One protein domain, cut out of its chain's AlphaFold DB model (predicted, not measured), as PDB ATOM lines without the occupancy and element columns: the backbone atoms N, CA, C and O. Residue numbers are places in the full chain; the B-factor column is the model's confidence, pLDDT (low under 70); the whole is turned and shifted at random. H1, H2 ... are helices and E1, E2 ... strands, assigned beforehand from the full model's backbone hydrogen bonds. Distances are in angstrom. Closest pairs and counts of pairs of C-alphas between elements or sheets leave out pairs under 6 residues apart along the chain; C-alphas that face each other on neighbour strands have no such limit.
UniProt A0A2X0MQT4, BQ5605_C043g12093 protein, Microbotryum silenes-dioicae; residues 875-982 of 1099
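This is residues 875 to 982 of the 1099 residues of the protein "BQ5605_C043g12093 protein" of Microbotryum silenes-dioicae (UniProt A0A2X0MQT4). An elongated, loosely joined chain of short helices: H1 and H2 pack together toward one end, H3, H5 and the small hairpin of E1 and E2 lie nearer the middle, and H4 and H6 extend toward the other end, apart from each other. H4 packs on H5, while H6, the longest helix, touches no other helix and reaches away from the rest to the far end, opposite the loop round Ser 886. The printed part has 108 residues, with six named helices and two named strands in the order H1, H2, H3, H4, E1, E2, H5, H6; the strands make one antiparallel sheet, E1 - E2. The class is mostly helix, though under half of the residues are in named elements. The whole is only just compact, close to loose, with a radius of gyration of the C-alphas of 15.6 A and spans of 54 by 26 by 22 A.

Residues 875 to 891 hold no named element. H1, residues 892 to 899, touches H2, residues 908 to 912, the closest C-alphas being those of Ala 899 and Leu 911, 4.4 A apart. H3, residues 922 to 925, touches no helix; its closest C-alpha to E2, residues 952 to 954, is that of Tyr 925, 6.8 A from that of Leu 954. H4, residues 937 to 944, touches H5, residues 957 to 963, at a shallow tilt of 24 degrees, the same way, with the C-alphas of Trp 943 and Leu 957 closest at 4.6 A. E1, residues 947 to 949, and E2 form a hairpin, antiparallel at 146 degrees between directions; N 947 and O 954 are 3.0 A apart and N 954 and O 947 2.8 A, both within hydrogen-bond range. H2 and H5 are close but not clearly touching, with the C-alphas of Arg 909 and Met 959 closest at 7.5 A. H6, residues 969 to 981, is apart from H4 and H5. In H1, H2, H5 and H6 every O i to N i+4 pair is within hydrogen-bond range, in H4 3 of 4 are, and H3 is too short for such a pair.

H1 begins at C-alpha 892 (6.326, -9.439, 81.718) and is 10.7 A long; H2 is 5.9 A and H3 5.2 A. H4 begins at C-alpha 937 (29.714, -7.535, 104.992) and is 10.3 A long. E1 measures 6.5 A, E2 6.7 A and H5 10.1 A. H6, 18.4 A long, ends at C-alpha 981 (38.297, -20.784, 108.142).

The two C-alphas farthest apart are those of Ser 886 and Asn 982, at 54.8 A. The printed part has no cut. The link from H3 to H4, 11 residues, is long. The mean pLDDT of the printed part is 82.7; it is under 70 in residues 883 to 887 and 966 to 982, and H6 has a mean of 54.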
ATOM      1  N   LEU A 875      13.123  -9.611  86.918       94.94
ATOM      2  CA  LEU A 875      12.006 -10.534  87.121       94.94
ATOM      3  C   LEU A 875      12.429 -12.012  87.021       94.94
ATOM      4  O   LEU A 875      13.420 -12.329  86.353       94.94
ATOM      5  N   PRO A 876      11.677 -12.941  87.644       94.38
ATOM      6  CA  PRO A 876      11.840 -14.368  87.405       94.38
ATOM      7  C   PRO A 876      11.578 -14.712  85.932       94.38
ATOM      8  O   PRO A 876      10.792 -14.026  85.271       94.38
ATOM      9  N   PRO A 877      12.172 -15.794  85.400       92.56
ATOM     10  CA  PRO A 877      11.861 -16.225  84.046       92.56
ATOM     11  C   PRO A 877      10.399 -16.725  83.991       92.56
ATOM     12  O   PRO A 877       9.937 -17.338  84.957       92.56
ATOM     13  N   PRO A 878       9.653 -16.515  82.888       91.88
ATOM     14  CA  PRO A 878       8.242 -16.909  82.794       91.88
ATOM     15  C   PRO A 878       7.945 -18.387  83.090       91.88
ATOM     16  O   PRO A 878       6.843 -18.717  83.520       91.88
ATOM     17  N   ASP A 879       8.918 -19.279  82.894       89.69
ATOM     18  CA  ASP A 879       8.803 -20.714  83.176       89.69
ATOM     19  C   ASP A 879       9.006 -21.089  84.658       89.69
ATOM     20  O   ASP A 879       8.922 -22.267  85.009       89.69
ATOM     21  N   ALA A 880       9.235 -20.108  85.540       92.38
ATOM     22  CA  ALA A 880       9.189 -20.277  86.992       92.38
ATOM     23  C   ALA A 880       7.745 -20.338  87.536       92.38
ATOM     24  O   ALA A 880       7.502 -20.925  88.594       92.38
ATOM     25  N   PHE A 881       6.780 -19.747  86.827       92.62
ATOM     26  CA  PHE A 881       5.372 -19.669  87.229       92.62
ATOM     27  C   PHE A 881       4.556 -20.854  86.691       92.62
ATOM     28  O   PHE A 881       4.952 -21.534  85.740       92.62
ATOM     29  N   ARG A 882       3.387 -21.124  87.288       76.19
ATOM     30  CA  ARG A 882       2.455 -22.123  86.736       76.19
ATOM     31  C   ARG A 882       1.828 -21.609  85.439       76.19
ATOM     32  O   ARG A 882       1.538 -20.423  85.311       76.19
ATOM     33  N   ARG A 883       1.539 -22.526  84.510       68.50
ATOM     34  CA  ARG A 883       0.668 -22.238  83.360       68.50
ATOM     35  C   ARG A 883      -0.678 -21.711  83.867       68.50
ATOM     36  O   ARG A 883      -1.336 -22.402  84.645       68.50
ATOM     37  N   HIS A 884      -1.118 -20.559  83.365       51.84
ATOM     38  CA  HIS A 884      -2.553 -20.282  83.313       51.84
ATOM     39  C   HIS A 884      -3.227 -21.297  82.374       51.84
ATOM     40  O   HIS A 884      -2.589 -21.876  81.492       51.84
ATOM     41  N   ILE A 885      -4.525 -21.520  82.582       51.41
ATOM     42  CA  ILE A 885      -5.300 -22.649  82.028       51.41
ATOM     43  C   ILE A 885      -5.264 -22.719  80.481       51.41
ATOM     44  O   ILE A 885      -5.429 -23.789  79.909       51.41
ATOM     45  N   SER A 886      -4.962 -21.608  79.803       57.66
ATOM     46  CA  SER A 886      -4.848 -21.485  78.342       57.66
ATOM     47  C   SER A 886      -3.501 -21.919  77.732       57.66
ATOM     48  O   SER A 886      -3.310 -21.778  76.528       57.66
ATOM     49  N   GLY A 887      -2.532 -22.394  78.523       69.12
ATOM     50  CA  GLY A 887      -1.247 -22.914  78.020       69.12
ATOM     51  C   GLY A 887      -0.243 -21.864  77.506       69.12
ATOM     52  O   GLY A 887       0.905 -22.210  77.224       69.12
ATOM     53  N   ARG A 888      -0.634 -20.587  77.436       83.12
ATOM     54  CA  ARG A 888       0.242 -19.449  77.109       83.12
ATOM     55  C   ARG A 888       1.274 -19.214  78.227       83.12
ATOM     56  O   ARG A 888       0.956 -19.342  79.408       83.12
ATOM     57  N   ALA A 889       2.499 -18.832  77.859       80.75
ATOM     58  CA  ALA A 889       3.501 -18.360  78.817       80.75
ATOM     59  C   ALA A 889       3.119 -16.976  79.375       80.75
ATOM     60  O   ALA A 889       2.691 -16.106  78.613       80.75
ATOM     61  N   ILE A 890       3.298 -16.775  80.684       88.81
ATOM     62  CA  ILE A 890       3.015 -15.498  81.355       88.81
ATOM     63  C   ILE A 890       3.928 -14.382  80.818       88.81
ATOM     64  O   ILE A 890       5.127 -14.580  80.612       88.81
ATOM     65  N   SER A 891       3.357 -13.213  80.549       90.94
ATOM     66  CA  SER A 891       4.073 -12.056  80.011       90.94
ATOM     67  C   SER A 891       4.648 -11.162  81.114       90.94
ATOM     68  O   SER A 891       4.172 -11.153  82.247       90.94
ATOM     69  N   VAL A 892       5.670 -10.370  80.779       90.56
ATOM     70  CA  VAL A 892       6.326  -9.439  81.718       90.56
ATOM     71  C   VAL A 892       5.338  -8.495  82.436       90.56
ATOM     72  O   VAL A 892       5.461  -8.370  83.653       90.56
ATOM     73  N   PRO A 893       4.324  -7.894  81.775       92.94
ATOM     74  CA  PRO A 893       3.298  -7.114  82.471       92.94
ATOM     75  C   PRO A 893       2.496  -7.925  83.497       92.94
ATOM     76  O   PRO A 893       2.282  -7.452  84.605       92.94
ATOM     77  N   GLU A 894       2.106  -9.163  83.180       91.94
ATOM     78  CA  GLU A 894       1.371 -10.033  84.114       91.94
ATOM     79  C   GLU A 894       2.236 -10.405  85.334       91.94
ATOM     80  O   GLU A 894       1.748 -10.387  86.462       91.94
ATOM     81  N   ILE A 895       3.542 -10.644  85.139       92.88
ATOM     82  CA  ILE A 895       4.507 -10.836  86.239       92.88
ATOM     83  C   ILE A 895       4.600  -9.567  87.114       92.88
ATOM     84  O   ILE A 895       4.647  -9.668  88.340       92.88
ATOM     85  N   MET A 896       4.583  -8.370  86.514       93.00
ATOM     86  CA  MET A 896       4.577  -7.102  87.258       93.00
ATOM     87  C   MET A 896       3.279  -6.887  88.054       93.00
ATOM     88  O   MET A 896       3.352  -6.419  89.187       93.00
ATOM     89  N   GLU A 897       2.104  -7.252  87.529       93.31
ATOM     90  CA  GLU A 897       0.843  -7.174  88.292       93.31
ATOM     91  C   GLU A 897       0.827  -8.137  89.494       93.31
ATOM     92  O   GLU A 897       0.366  -7.762  90.575       93.31
ATOM     93  N   LEU A 898       1.396  -9.345  89.358       93.00
ATOM     94  CA  LEU A 898       1.571 -10.268  90.491       93.00
ATOM     95  C   LEU A 898       2.435  -9.659  91.608       93.00
ATOM     96  O   LEU A 898       2.183  -9.923  92.784       93.00
ATOM     97  N   ALA A 899       3.411  -8.817  91.255       93.31
ATOM     98  CA  ALA A 899       4.309  -8.153  92.198       93.31
ATOM     99  C   ALA A 899       3.726  -6.898  92.873       93.31
ATOM    100  O   ALA A 899       4.267  -6.464  93.887       93.31
ATOM    101  N   LYS A 900       2.654  -6.279  92.360       94.00
ATOM    102  CA  LYS A 900       2.119  -5.037  92.954       94.00
ATOM    103  C   LYS A 900       1.391  -5.293  94.270       94.00
ATOM    104  O   LYS A 900       0.404  -6.029  94.307       94.00
ATOM    105  N   ALA A 901       1.813  -4.633  95.341       90.31
ATOM    106  CA  ALA A 901       1.042  -4.501  96.574       90.31
ATOM    107  C   ALA A 901      -0.204  -3.610  96.369       90.31
ATOM    108  O   ALA A 901      -0.340  -2.925  95.355       90.31
ATOM    109  N   SER A 902      -1.113  -3.576  97.350       88.12
ATOM    110  CA  SER A 902      -2.295  -2.686  97.340       88.12
ATOM    111  C   SER A 902      -1.940  -1.191  97.334       88.12
ATOM    112  O   SER A 902      -2.735  -0.372  96.887       88.12
ATOM    113  N   SER A 903      -0.729  -0.844  97.774       87.12
ATOM    114  CA  SER A 903      -0.093   0.476  97.679       87.12
ATOM    115  C   SER A 903       0.462   0.815  96.284       87.12
ATOM    116  O   SER A 903       1.014   1.895  96.099       87.12
ATOM    117  N   GLY A 904       0.408  -0.110  95.319       88.56
ATOM    118  CA  GLY A 904       1.036   0.029  93.999       88.56
ATOM    119  C   GLY A 904       2.560  -0.163  93.983       88.56
ATOM    120  O   GLY A 904       3.148  -0.231  92.904       88.56
ATOM    121  N   SER A 905       3.208  -0.291  95.145       92.19
ATOM    122  CA  SER A 905       4.636  -0.614  95.256       92.19
ATOM    123  C   SER A 905       4.922  -2.074  94.892       92.19
ATOM    124  O   SER A 905       4.070  -2.945  95.058       92.19
ATOM    125  N   PHE A 906       6.138  -2.353  94.428       93.56
ATOM    126  CA  PHE A 906       6.604  -3.709  94.132       93.56
ATOM    127  C   PHE A 906       6.886  -4.492  95.429       93.56
ATOM    128  O   PHE A 906       7.515  -3.963  96.344       93.56
ATOM    129  N   ASP A 907       6.440  -5.747  95.500       95.19
ATOM    130  CA  ASP A 907       6.593  -6.660  96.637       95.19
ATOM    131  C   ASP A 907       7.172  -8.007  96.163       95.19
ATOM    132  O   ASP A 907       6.505  -8.812  95.501       95.19
ATOM    133  N   TRP A 908       8.431  -8.267  96.537       95.38
ATOM    134  CA  TRP A 908       9.124  -9.525  96.244       95.38
ATOM    135  C   TRP A 908       8.426 -10.745  96.842       95.38
ATOM    136  O   TRP A 908       8.358 -11.778  96.180       95.38
ATOM    137  N   ARG A 909       7.895 -10.659  98.065       95.56
ATOM    138  CA  ARG A 909       7.268 -11.797  98.746       95.56
ATOM    139  C   ARG A 909       5.951 -12.155  98.061       95.56
ATOM    140  O   ARG A 909       5.700 -13.334  97.812       95.56
ATOM    141  N   LYS A 910       5.149 -11.157  97.671       95.00
ATOM    142  CA  LYS A 910       3.934 -11.377  96.866       95.00
ATOM    143  C   LYS A 910       4.260 -12.005  95.505       95.00
ATOM    144  O   LYS A 910       3.603 -12.972  95.113       95.00
ATOM    145  N   LEU A 911       5.293 -11.518  94.814       95.94
ATOM    146  CA  LEU A 911       5.729 -12.084  93.534       95.94
ATOM    147  C   LEU A 911       6.201 -13.542  93.673       95.94
ATOM    148  O   LEU A 911       5.741 -14.420  92.942       95.94
ATOM    149  N   LEU A 912       7.104 -13.805  94.619       95.06
ATOM    150  CA  LEU A 912       7.730 -15.114  94.807       95.06
ATOM    151  C   LEU A 912       6.724 -16.183  95.260       95.06
ATOM    152  O   LEU A 912       6.821 -17.319  94.805       95.06
ATOM    153  N   ASN A 913       5.689 -15.824  96.027       94.25
ATOM    154  CA  ASN A 913       4.594 -16.737  96.390       94.25
ATOM    155  C   ASN A 913       3.813 -17.316  95.186       94.25
ATOM    156  O   ASN A 913       3.075 -18.284  95.354       94.25
ATOM    157  N   ASN A 914       3.966 -16.762  93.976       93.62
ATOM    158  CA  ASN A 914       3.353 -17.288  92.748       93.62
ATOM    159  C   ASN A 914       4.275 -18.246  91.956       93.62
ATOM    160  O   ASN A 914       3.861 -18.819  90.944       93.62
ATOM    161  N   VAL A 915       5.526 -18.436  92.390       94.12
ATOM    162  CA  VAL A 915       6.510 -19.310  91.734       94.12
ATOM    163  C   VAL A 915       6.222 -20.778  92.056       94.12
ATOM    164  O   VAL A 915       6.129 -21.167  93.216       94.12
ATOM    165  N   VAL A 916       6.144 -21.620  91.021       91.94
ATOM    166  CA  VAL A 916       5.887 -23.070  91.152       91.94
ATOM    167  C   VAL A 916       7.110 -23.923  90.802       91.94
ATOM    168  O   VAL A 916       7.198 -25.074  91.226       91.94
ATOM    169  N   TYR A 917       8.104 -23.356  90.112       90.94
ATOM    170  CA  TYR A 917       9.371 -24.021  89.801       90.94
ATOM    171  C   TYR A 917      10.568 -23.222  90.357       90.94
ATOM    172  O   TYR A 917      11.286 -22.572  89.592       90.94
ATOM    173  N   PRO A 918      10.823 -23.238  91.687       90.69
ATOM    174  CA  PRO A 918      11.831 -22.369  92.305       90.69
ATOM    175  C   PRO A 918      13.258 -22.607  91.799       90.69
ATOM    176  O   PRO A 918      14.057 -21.679  91.738       90.69
ATOM    177  N   ASN A 919      13.573 -23.817  91.328       86.88
ATOM    178  CA  ASN A 919      14.854 -24.126  90.684       86.88
ATOM    179  C   ASN A 919      15.163 -23.240  89.455       86.88
ATOM    180  O   ASN A 919      16.332 -23.068  89.113       86.88
ATOM    181  N   LYS A 920      14.148 -22.642  88.814       90.06
ATOM    182  CA  LYS A 920      14.314 -21.657  87.732       90.06
ATOM    183  C   LYS A 920      14.828 -20.305  88.231       90.06
ATOM    184  O   LYS A 920      15.615 -19.670  87.531       90.06
ATOM    185  N   LEU A 921      14.464 -19.900  89.454       91.94
ATOM    186  CA  LEU A 921      14.948 -18.661  90.081       91.94
ATOM    187  C   LEU A 921      16.472 -18.649  90.200       91.94
ATOM    188  O   LEU A 921      17.103 -17.608  90.033       91.94
ATOM    189  N   TRP A 922      17.082 -19.814  90.431       86.56
ATOM    190  CA  TRP A 922      18.522 -19.930  90.658       86.56
ATOM    191  C   TRP A 922      19.380 -19.516  89.454       86.56
ATOM    192  O   TRP A 922      20.513 -19.063  89.613       86.56
ATOM    193  N   LEU A 923      18.830 -19.595  88.238       83.31
ATOM    194  CA  LEU A 923      19.495 -19.105  87.025       83.31
ATOM    195  C   LEU A 923      19.619 -17.571  86.998       83.31
ATOM    196  O   LEU A 923      20.474 -17.040  86.288       83.31
ATOM    197  N   VAL A 924      18.781 -16.868  87.768       90.25
ATOM    198  CA  VAL A 924      18.636 -15.405  87.756       90.25
ATOM    199  C   VAL A 924      19.106 -14.762  89.068       90.25
ATOM    200  O   VAL A 924      19.682 -13.675  89.013       90.25
ATOM    201  N   TYR A 925      18.905 -15.422  90.217       93.19
ATOM    202  CA  TYR A 925      19.058 -14.838  91.562       93.19
ATOM    203  C   TYR A 925      20.147 -15.436  92.459       93.19
ATOM    204  O   TYR A 925      20.327 -14.930  93.570       93.19
ATOM    205  N   ARG A 926      20.874 -16.468  92.010       87.12
ATOM    206  CA  ARG A 926      22.009 -17.059  92.748       87.12
ATOM    207  C   ARG A 926      22.979 -15.997  93.317       87.12
ATOM    208  O   ARG A 926      23.096 -14.915  92.728       87.12
ATOM    209  N   PRO A 927      23.696 -16.278  94.419       86.62
ATOM    210  CA  PRO A 927      24.759 -15.405  94.909       86.62
ATOM    211  C   PRO A 927      25.888 -15.238  93.881       86.62
ATOM    212  O   PRO A 927      25.977 -15.951  92.872       86.62
ATOM    213  N   LYS A 928      26.777 -14.279  94.149       84.31
ATOM    214  CA  LYS A 928      28.035 -14.129  93.405       84.31
ATOM    215  C   LYS A 928      28.951 -15.323  93.730       84.31
ATOM    216  O   LYS A 928      28.791 -15.973  94.761       84.31
ATOM    217  N   ASP A 929      29.947 -15.608  92.890       82.25
ATOM    218  CA  ASP A 929      30.983 -16.587  93.258       82.25
ATOM    219  C   ASP A 929      31.651 -16.175  94.585       82.25
ATOM    220  O   ASP A 929      31.973 -15.003  94.776       82.25
ATOM    221  N   MET A 930      31.951 -17.129  95.474       78.31
ATOM    222  CA  MET A 930      32.567 -16.854  96.792       78.31
ATOM    223  C   MET A 930      33.907 -16.090  96.727       78.31
ATOM    224  O   MET A 930      34.354 -15.549  97.732       78.31
ATOM    225  N   ALA A 931      34.558 -16.046  95.559       82.44
ATOM    226  CA  ALA A 931      35.786 -15.287  95.309       82.44
ATOM    227  C   ALA A 931      35.552 -13.854  94.771       82.44
ATOM    228  O   ALA A 931      36.520 -13.124  94.568       82.44
ATOM    229  N   ALA A 932      34.301 -13.466  94.502       83.75
ATOM    230  CA  ALA A 932      33.916 -12.130  94.045       83.75
ATOM    231  C   ALA A 932      33.551 -11.183  95.205       83.75
ATOM    232  O   ALA A 932      33.689  -9.969  95.056       83.75
ATOM    233  N   TYR A 933      33.129 -11.730  96.350       86.69
ATOM    234  CA  TYR A 933      32.952 -10.981  97.595       86.69
ATOM    235  C   TYR A 933      34.315 -10.580  98.176       86.69
ATOM    236  O   TYR A 933      35.183 -11.424  98.408       86.69
ATOM    237  N   LYS A 934      34.509  -9.284  98.419       86.69
ATOM    238  CA  LYS A 934      35.737  -8.704  98.989       86.69
ATOM    239  C   LYS A 934      35.715  -8.703 100.514       86.69
ATOM    240  O   LYS A 934      36.774  -8.728 101.140       86.69
ATOM    241  N   THR A 935      34.527  -8.637 101.112       91.69
ATOM    242  CA  THR A 935      34.326  -8.585 102.565       91.69
ATOM    243  C   THR A 935      33.244  -9.572 103.003       91.69
ATOM    244  O   THR A 935      32.499 -10.096 102.180       91.69
ATOM    245  N   ILE A 936      33.157  -9.836 104.310       79.31
ATOM    246  CA  ILE A 936      32.038 -10.604 104.882       79.31
ATOM    247  C   ILE A 936      30.756  -9.758 104.873       79.31
ATOM    248  O   ILE A 936      29.682 -10.307 104.654       79.31
ATOM    249  N   GLN A 937      30.867  -8.434 105.030       85.38
ATOM    250  CA  GLN A 937      29.714  -7.535 104.992       85.38
ATOM    251  C   GLN A 937      29.017  -7.585 103.626       85.38
ATOM    252  O   GLN A 937      27.821  -7.807 103.589       85.38
ATOM    253  N   GLU A 938      29.766  -7.582 102.514       85.88
ATOM    254  CA  GLU A 938      29.197  -7.746 101.160       85.88
ATOM    255  C   GLU A 938      28.421  -9.074 100.965       85.88
ATOM    256  O   GLU A 938      27.659  -9.180 100.007       85.88
ATOM    257  N   ILE A 939      28.624 -10.089 101.822       85.69
ATOM    258  CA  ILE A 939      27.848 -11.346 101.826       85.69
ATOM    259  C   ILE A 939      26.570 -11.185 102.663       85.69
ATOM    260  O   ILE A 939      25.515 -11.641 102.237       85.69
ATOM    261  N   VAL A 940      26.658 -10.532 103.828       86.81
ATOM    262  CA  VAL A 940      25.507 -10.228 104.699       86.81
ATOM    263  C   VAL A 940      24.548  -9.254 104.008       86.81
ATOM    264  O   VAL A 940      23.351  -9.507 103.971       86.81
ATOM    265  N   ASP A 941      25.072  -8.213 103.360       86.50
ATOM    266  CA  ASP A 941      24.295  -7.242 102.585       86.50
ATOM    267  C   ASP A 941      23.552  -7.928 101.421       86.50
ATOM    268  O   ASP A 941      22.372  -7.675 101.195       86.50
ATOM    269  N   ASP A 942      24.210  -8.862 100.716       87.62
ATOM    270  CA  ASP A 942      23.577  -9.693  99.677       87.62
ATOM    271  C   ASP A 942      22.512 -10.660 100.239       87.62
ATOM    272  O   ASP A 942      21.642 -11.133  99.500       87.62
ATOM    273  N   TRP A 943      22.604 -10.993 101.527       89.81
ATOM    274  CA  TRP A 943      21.699 -11.914 102.203       89.81
ATOM    275  C   TRP A 943      20.446 -11.210 102.722       89.81
ATOM    276  O   TRP A 943      19.338 -11.714 102.527       89.81
ATOM    277  N   GLU A 944      20.611 -10.051 103.353       88.94
ATOM    278  CA  GLU A 944      19.572  -9.342 104.107       88.94
ATOM    279  C   GLU A 944      18.900  -8.204 103.317       88.94
ATOM    280  O   GLU A 944      17.730  -7.912 103.565       88.94
ATOM    281  N   ALA A 945      19.581  -7.588 102.340       89.75
ATOM    282  CA  ALA A 945      19.075  -6.426 101.599       89.75
ATOM    283  C   ALA A 945      18.710  -6.727 100.130       89.75
ATOM    284  O   ALA A 945      19.074  -7.757  99.556       89.75
ATOM    285  N   GLU A 946      17.978  -5.804  99.491       89.81
ATOM    286  CA  GLU A 946      17.773  -5.838  98.037       89.81
ATOM    287  C   GLU A 946      19.115  -5.672  97.313       89.81
ATOM    288  O   GLU A 946      19.835  -4.690  97.514       89.81
ATOM    289  N   ARG A 947      19.439  -6.607  96.420       88.56
ATOM    290  CA  ARG A 947      20.710  -6.591  95.690       88.56
ATOM    291  C   ARG A 947      20.583  -5.767  94.417       88.56
ATOM    292  O   ARG A 947      19.697  -6.019  93.603       88.56
ATOM    293  N   LEU A 948      21.513  -4.838  94.212       87.38
ATOM    294  CA  LEU A 948      21.650  -4.076  92.970       87.38
ATOM    295  C   LEU A 948      22.719  -4.708  92.071       87.38
ATOM    296  O   LEU A 948      23.875  -4.853  92.475       87.38
ATOM    297  N   ILE A 949      22.346  -5.071  90.843       83.31
ATOM    298  CA  ILE A 949      23.270  -5.573  89.816       83.31
ATOM    299  C   ILE A 949      23.110  -4.708  88.563       83.31
ATOM    300  O   ILE A 949      22.184  -4.874  87.775       83.31
ATOM    301  N   GLY A 950      24.020  -3.745  88.389       86.62
ATOM    302  CA  GLY A 950      23.823  -2.667  87.419       86.62
ATOM    303  C   GLY A 950      22.683  -1.756  87.876       86.62
ATOM    304  O   GLY A 950      22.685  -1.314  89.022       86.62
ATOM    305  N   ASN A 951      21.707  -1.516  86.999       88.44
ATOM    306  CA  ASN A 951      20.492  -0.761  87.330       88.44
ATOM    307  C   ASN A 951      19.352  -1.659  87.848       88.44
ATOM    308  O   ASN A 951      18.276  -1.150  88.163       88.44
ATOM    309  N   GLU A 952      19.562  -2.979  87.902       91.19
ATOM    310  CA  GLU A 952      18.512  -3.939  88.231       91.19
ATOM    311  C   GLU A 952      18.457  -4.272  89.728       91.19
ATOM    312  O   GLU A 952      19.492  -4.536  90.351       91.19
ATOM    313  N   LYS A 953      17.242  -4.350  90.286       93.12
ATOM    314  CA  LYS A 953      16.978  -4.881  91.635       93.12
ATOM    315  C   LYS A 953      16.708  -6.386  91.636       93.12
ATOM    316  O   LYS A 953      15.977  -6.891  90.782       93.12
ATOM    317  N   LEU A 954      17.237  -7.083  92.639       94.62
ATOM    318  CA  LEU A 954      17.023  -8.503  92.939       94.62
ATOM    319  C   LEU A 954      16.579  -8.685  94.408       94.62
ATOM    320  O   LEU A 954      16.978  -7.886  95.261       94.62
ATOM    321  N   PRO A 955      15.846  -9.766  94.743       96.00
ATOM    322  CA  PRO A 955      15.436 -10.037  96.119       96.00
ATOM    323  C   PRO A 955      16.635 -10.385  97.031       96.00
ATOM    324  O   PRO A 955      17.643 -10.930  96.541       96.00
ATOM    325  N   PRO A 956      16.512 -10.149  98.354       94.56
ATOM    326  CA  PRO A 956      17.435 -10.680  99.359       94.56
ATOM    327  C   PRO A 956      17.516 -12.210  99.283       94.56
ATOM    328  O   PRO A 956      16.500 -12.872  99.049       94.56
ATOM    329  N   LEU A 957      18.699 -12.797  99.495       90.88
ATOM    330  CA  LEU A 957      18.840 -14.264  99.491       90.88
ATOM    331  C   LEU A 957      18.095 -14.916 100.667       90.88
ATOM    332  O   LEU A 957      17.482 -15.962 100.484       90.88
ATOM    333  N   SER A 958      18.048 -14.256 101.830       90.88
ATOM    334  CA  SER A 958      17.267 -14.694 102.999       90.88
ATOM    335  C   SER A 958      15.793 -14.972 102.677       90.88
ATOM    336  O   SER A 958      15.247 -15.969 103.139       90.88
ATOM    337  N   MET A 959      15.164 -14.142 101.837       92.88
ATOM    338  CA  MET A 959      13.771 -14.323 101.410       92.88
ATOM    339  C   MET A 959      13.600 -15.514 100.451       92.88
ATOM    340  O   MET A 959      12.535 -16.126 100.411       92.88
ATOM    341  N   LEU A 960      14.632 -15.866  99.678       91.69
ATOM    342  CA  LEU A 960      14.606 -17.055  98.820       91.69
ATOM    343  C   LEU A 960      14.759 -18.340  99.644       91.69
ATOM    344  O   LEU A 960      14.031 -19.294  99.381       91.69
ATOM    345  N   ASP A 961      15.631 -18.350 100.654       86.44
ATOM    346  CA  ASP A 961      15.765 -19.468 101.602       86.44
ATOM    347  C   ASP A 961      14.487 -19.653 102.450       86.44
ATOM    348  O   ASP A 961      14.020 -20.777 102.622       86.44
ATOM    349  N   GLU A 962      13.881 -18.557 102.930       90.19
ATOM    350  CA  GLU A 962      12.628 -18.564 103.705       90.19
ATOM    351  C   GLU A 962      11.447 -19.150 102.913       90.19
ATOM    352  O   GLU A 962      10.687 -19.964 103.441       90.19
ATOM    353  N   LEU A 963      11.280 -18.737 101.650       91.06
ATOM    354  CA  LEU A 963      10.154 -19.159 100.810       91.06
ATOM    355  C   LEU A 963      10.391 -20.510 100.117       91.06
ATOM    356  O   LEU A 963       9.425 -21.198  99.780       91.06
ATOM    357  N   PHE A 964      11.649 -20.916  99.907       90.00
ATOM    358  CA  PHE A 964      12.002 -22.134  99.170       90.00
ATOM    359  C   PHE A 964      13.114 -22.943  99.876       90.00
ATOM    360  O   PHE A 964      14.251 -22.985  99.392       90.00
ATOM    361  N   PRO A 965      12.797 -23.673 100.967       72.81
ATOM    362  CA  PRO A 965      13.781 -24.405 101.776       72.81
ATOM    363  C   PRO A 965      14.663 -25.416 101.021       72.81
ATOM    364  O   PRO A 965      15.710 -25.818 101.519       72.81
ATOM    365  N   GLN A 966      14.321 -25.810  99.790       67.88
ATOM    366  CA  GLN A 966      15.228 -26.579  98.927       67.88
ATOM    367  C   GLN A 966      16.572 -25.882  98.601       67.88
ATOM    368  O   GLN A 966      17.457 -26.544  98.058       67.88
ATOM    369  N   PHE A 967      16.758 -24.597  98.935       66.19
ATOM    370  CA  PHE A 967      18.051 -23.899  98.841       66.19
ATOM    371  C   PHE A 967      18.979 -24.083 100.069       66.19
ATOM    372  O   PHE A 967      20.164 -23.753  99.972       66.19
ATOM    373  N   GLU A 968      18.518 -24.735 101.157       49.06
ATOM    374  CA  GLU A 968      19.247 -25.014 102.425       49.06
ATOM    375  C   GLU A 968      20.691 -25.551 102.276       49.06
ATOM    376  O   GLU A 968      21.501 -25.497 103.211       49.06
ATOM    377  N   THR A 969      21.048 -26.090 101.109       54.84
ATOM    378  CA  THR A 969      22.424 -26.458 100.763       54.84
ATOM    379  C   THR A 969      23.440 -25.334 100.976       54.84
ATOM    380  O   THR A 969      24.579 -25.641 101.331       54.84
ATOM    381  N   GLU A 970      23.076 -24.062 100.786       52.34
ATOM    382  CA  GLU A 970      24.054 -22.964 100.770       52.34
ATOM    383  C   GLU A 970      24.314 -22.335 102.143       52.34
ATOM    384  O   GLU A 970      25.470 -22.030 102.448       52.34
ATOM    385  N   MET A 971      23.326 -22.298 103.042       47.38
ATOM    386  CA  MET A 971      23.563 -21.980 104.458       47.38
ATOM    387  C   MET A 971      24.623 -22.925 105.060       47.38
ATOM    388  O   MET A 971      25.534 -22.494 105.772       47.38
ATOM    389  N   ARG A 972      24.600 -24.210 104.668       55.44
ATOM    390  CA  ARG A 972      25.657 -25.184 104.992       55.44
ATOM    391  C   ARG A 972      27.002 -24.899 104.322       55.44
ATOM    392  O   ARG A 972      28.029 -25.262 104.890       55.44
ATOM    393  N   VAL A 973      27.048 -24.287 103.139       52.97
ATOM    394  CA  VAL A 973      28.315 -23.866 102.507       52.97
ATOM    395  C   VAL A 973      28.933 -22.705 103.286       52.97
ATOM    396  O   VAL A 973      30.128 -22.755 103.579       52.97
ATOM    397  N   VAL A 974      28.130 -21.718 103.698       50.09
ATOM    398  CA  VAL A 974      28.580 -20.594 104.537       50.09
ATOM    399  C   VAL A 974      29.034 -21.087 105.915       50.09
ATOM    400  O   VAL A 974      30.152 -20.776 106.329       50.09
ATOM    401  N   GLU A 975      28.250 -21.942 106.585       54.25
ATOM    402  CA  GLU A 975      28.661 -22.607 107.830       54.25
ATOM    403  C   GLU A 975      29.987 -23.363 107.673       54.25
ATOM    404  O   GLU A 975      30.885 -23.218 108.501       54.25
ATOM    405  N   ASN A 976      30.119 -24.199 106.637       52.44
ATOM    406  CA  ASN A 976      31.315 -25.013 106.433       52.44
ATOM    407  C   ASN A 976      32.533 -24.146 106.099       52.44
ATOM    408  O   ASN A 976      33.625 -24.436 106.580       52.44
ATOM    409  N   TYR A 977      32.360 -23.050 105.355       53.44
ATOM    410  CA  TYR A 977      33.408 -22.049 105.167       53.44
ATOM    411  C   TYR A 977      33.817 -21.416 106.506       53.44
ATOM    412  O   TYR A 977      35.011 -21.311 106.782       53.44
ATOM    413  N   TYR A 978      32.863 -21.076 107.380       55.62
ATOM    414  CA  TYR A 978      33.142 -20.538 108.718       55.62
ATOM    415  C   TYR A 978      33.873 -21.549 109.620       55.62
ATOM    416  O   TYR A 978      34.830 -21.196 110.311       55.62
ATOM    417  N   LYS A 979      33.467 -22.823 109.577       62.00
ATOM    418  CA  LYS A 979      34.070 -23.935 110.331       62.00
ATOM    419  C   LYS A 979      35.492 -24.238 109.845       62.00
ATOM    420  O   LYS A 979      36.399 -24.362 110.662       62.00
ATOM    421  N   VAL A 980      35.722 -24.253 108.528       55.44
ATOM    422  CA  VAL A 980      37.052 -24.448 107.919       55.44
ATOM    423  C   VAL A 980      37.974 -23.249 108.161       55.44
ATOM    424  O   VAL A 980      39.116 -23.439 108.567       55.44
ATOM    425  N   LYS A 981      37.497 -22.012 107.968       49.84
ATOM    426  CA  LYS A 981      38.297 -20.784 108.142       49.84
ATOM    427  C   LYS A 981      38.806 -20.600 109.574       49.84
ATOM    428  O   LYS A 981      39.894 -20.064 109.760       49.84
ATOM    429  N   ASN A 982      38.037 -21.062 110.560       58.78
ATOM    430  CA  ASN A 982      38.350 -20.927 111.984       58.78
ATOM    431  C   ASN A 982      38.863 -22.233 112.636       58.78
ATOM    432  O   ASN A 982      39.022 -22.273 113.851       58.78
TER     433      ASN A 982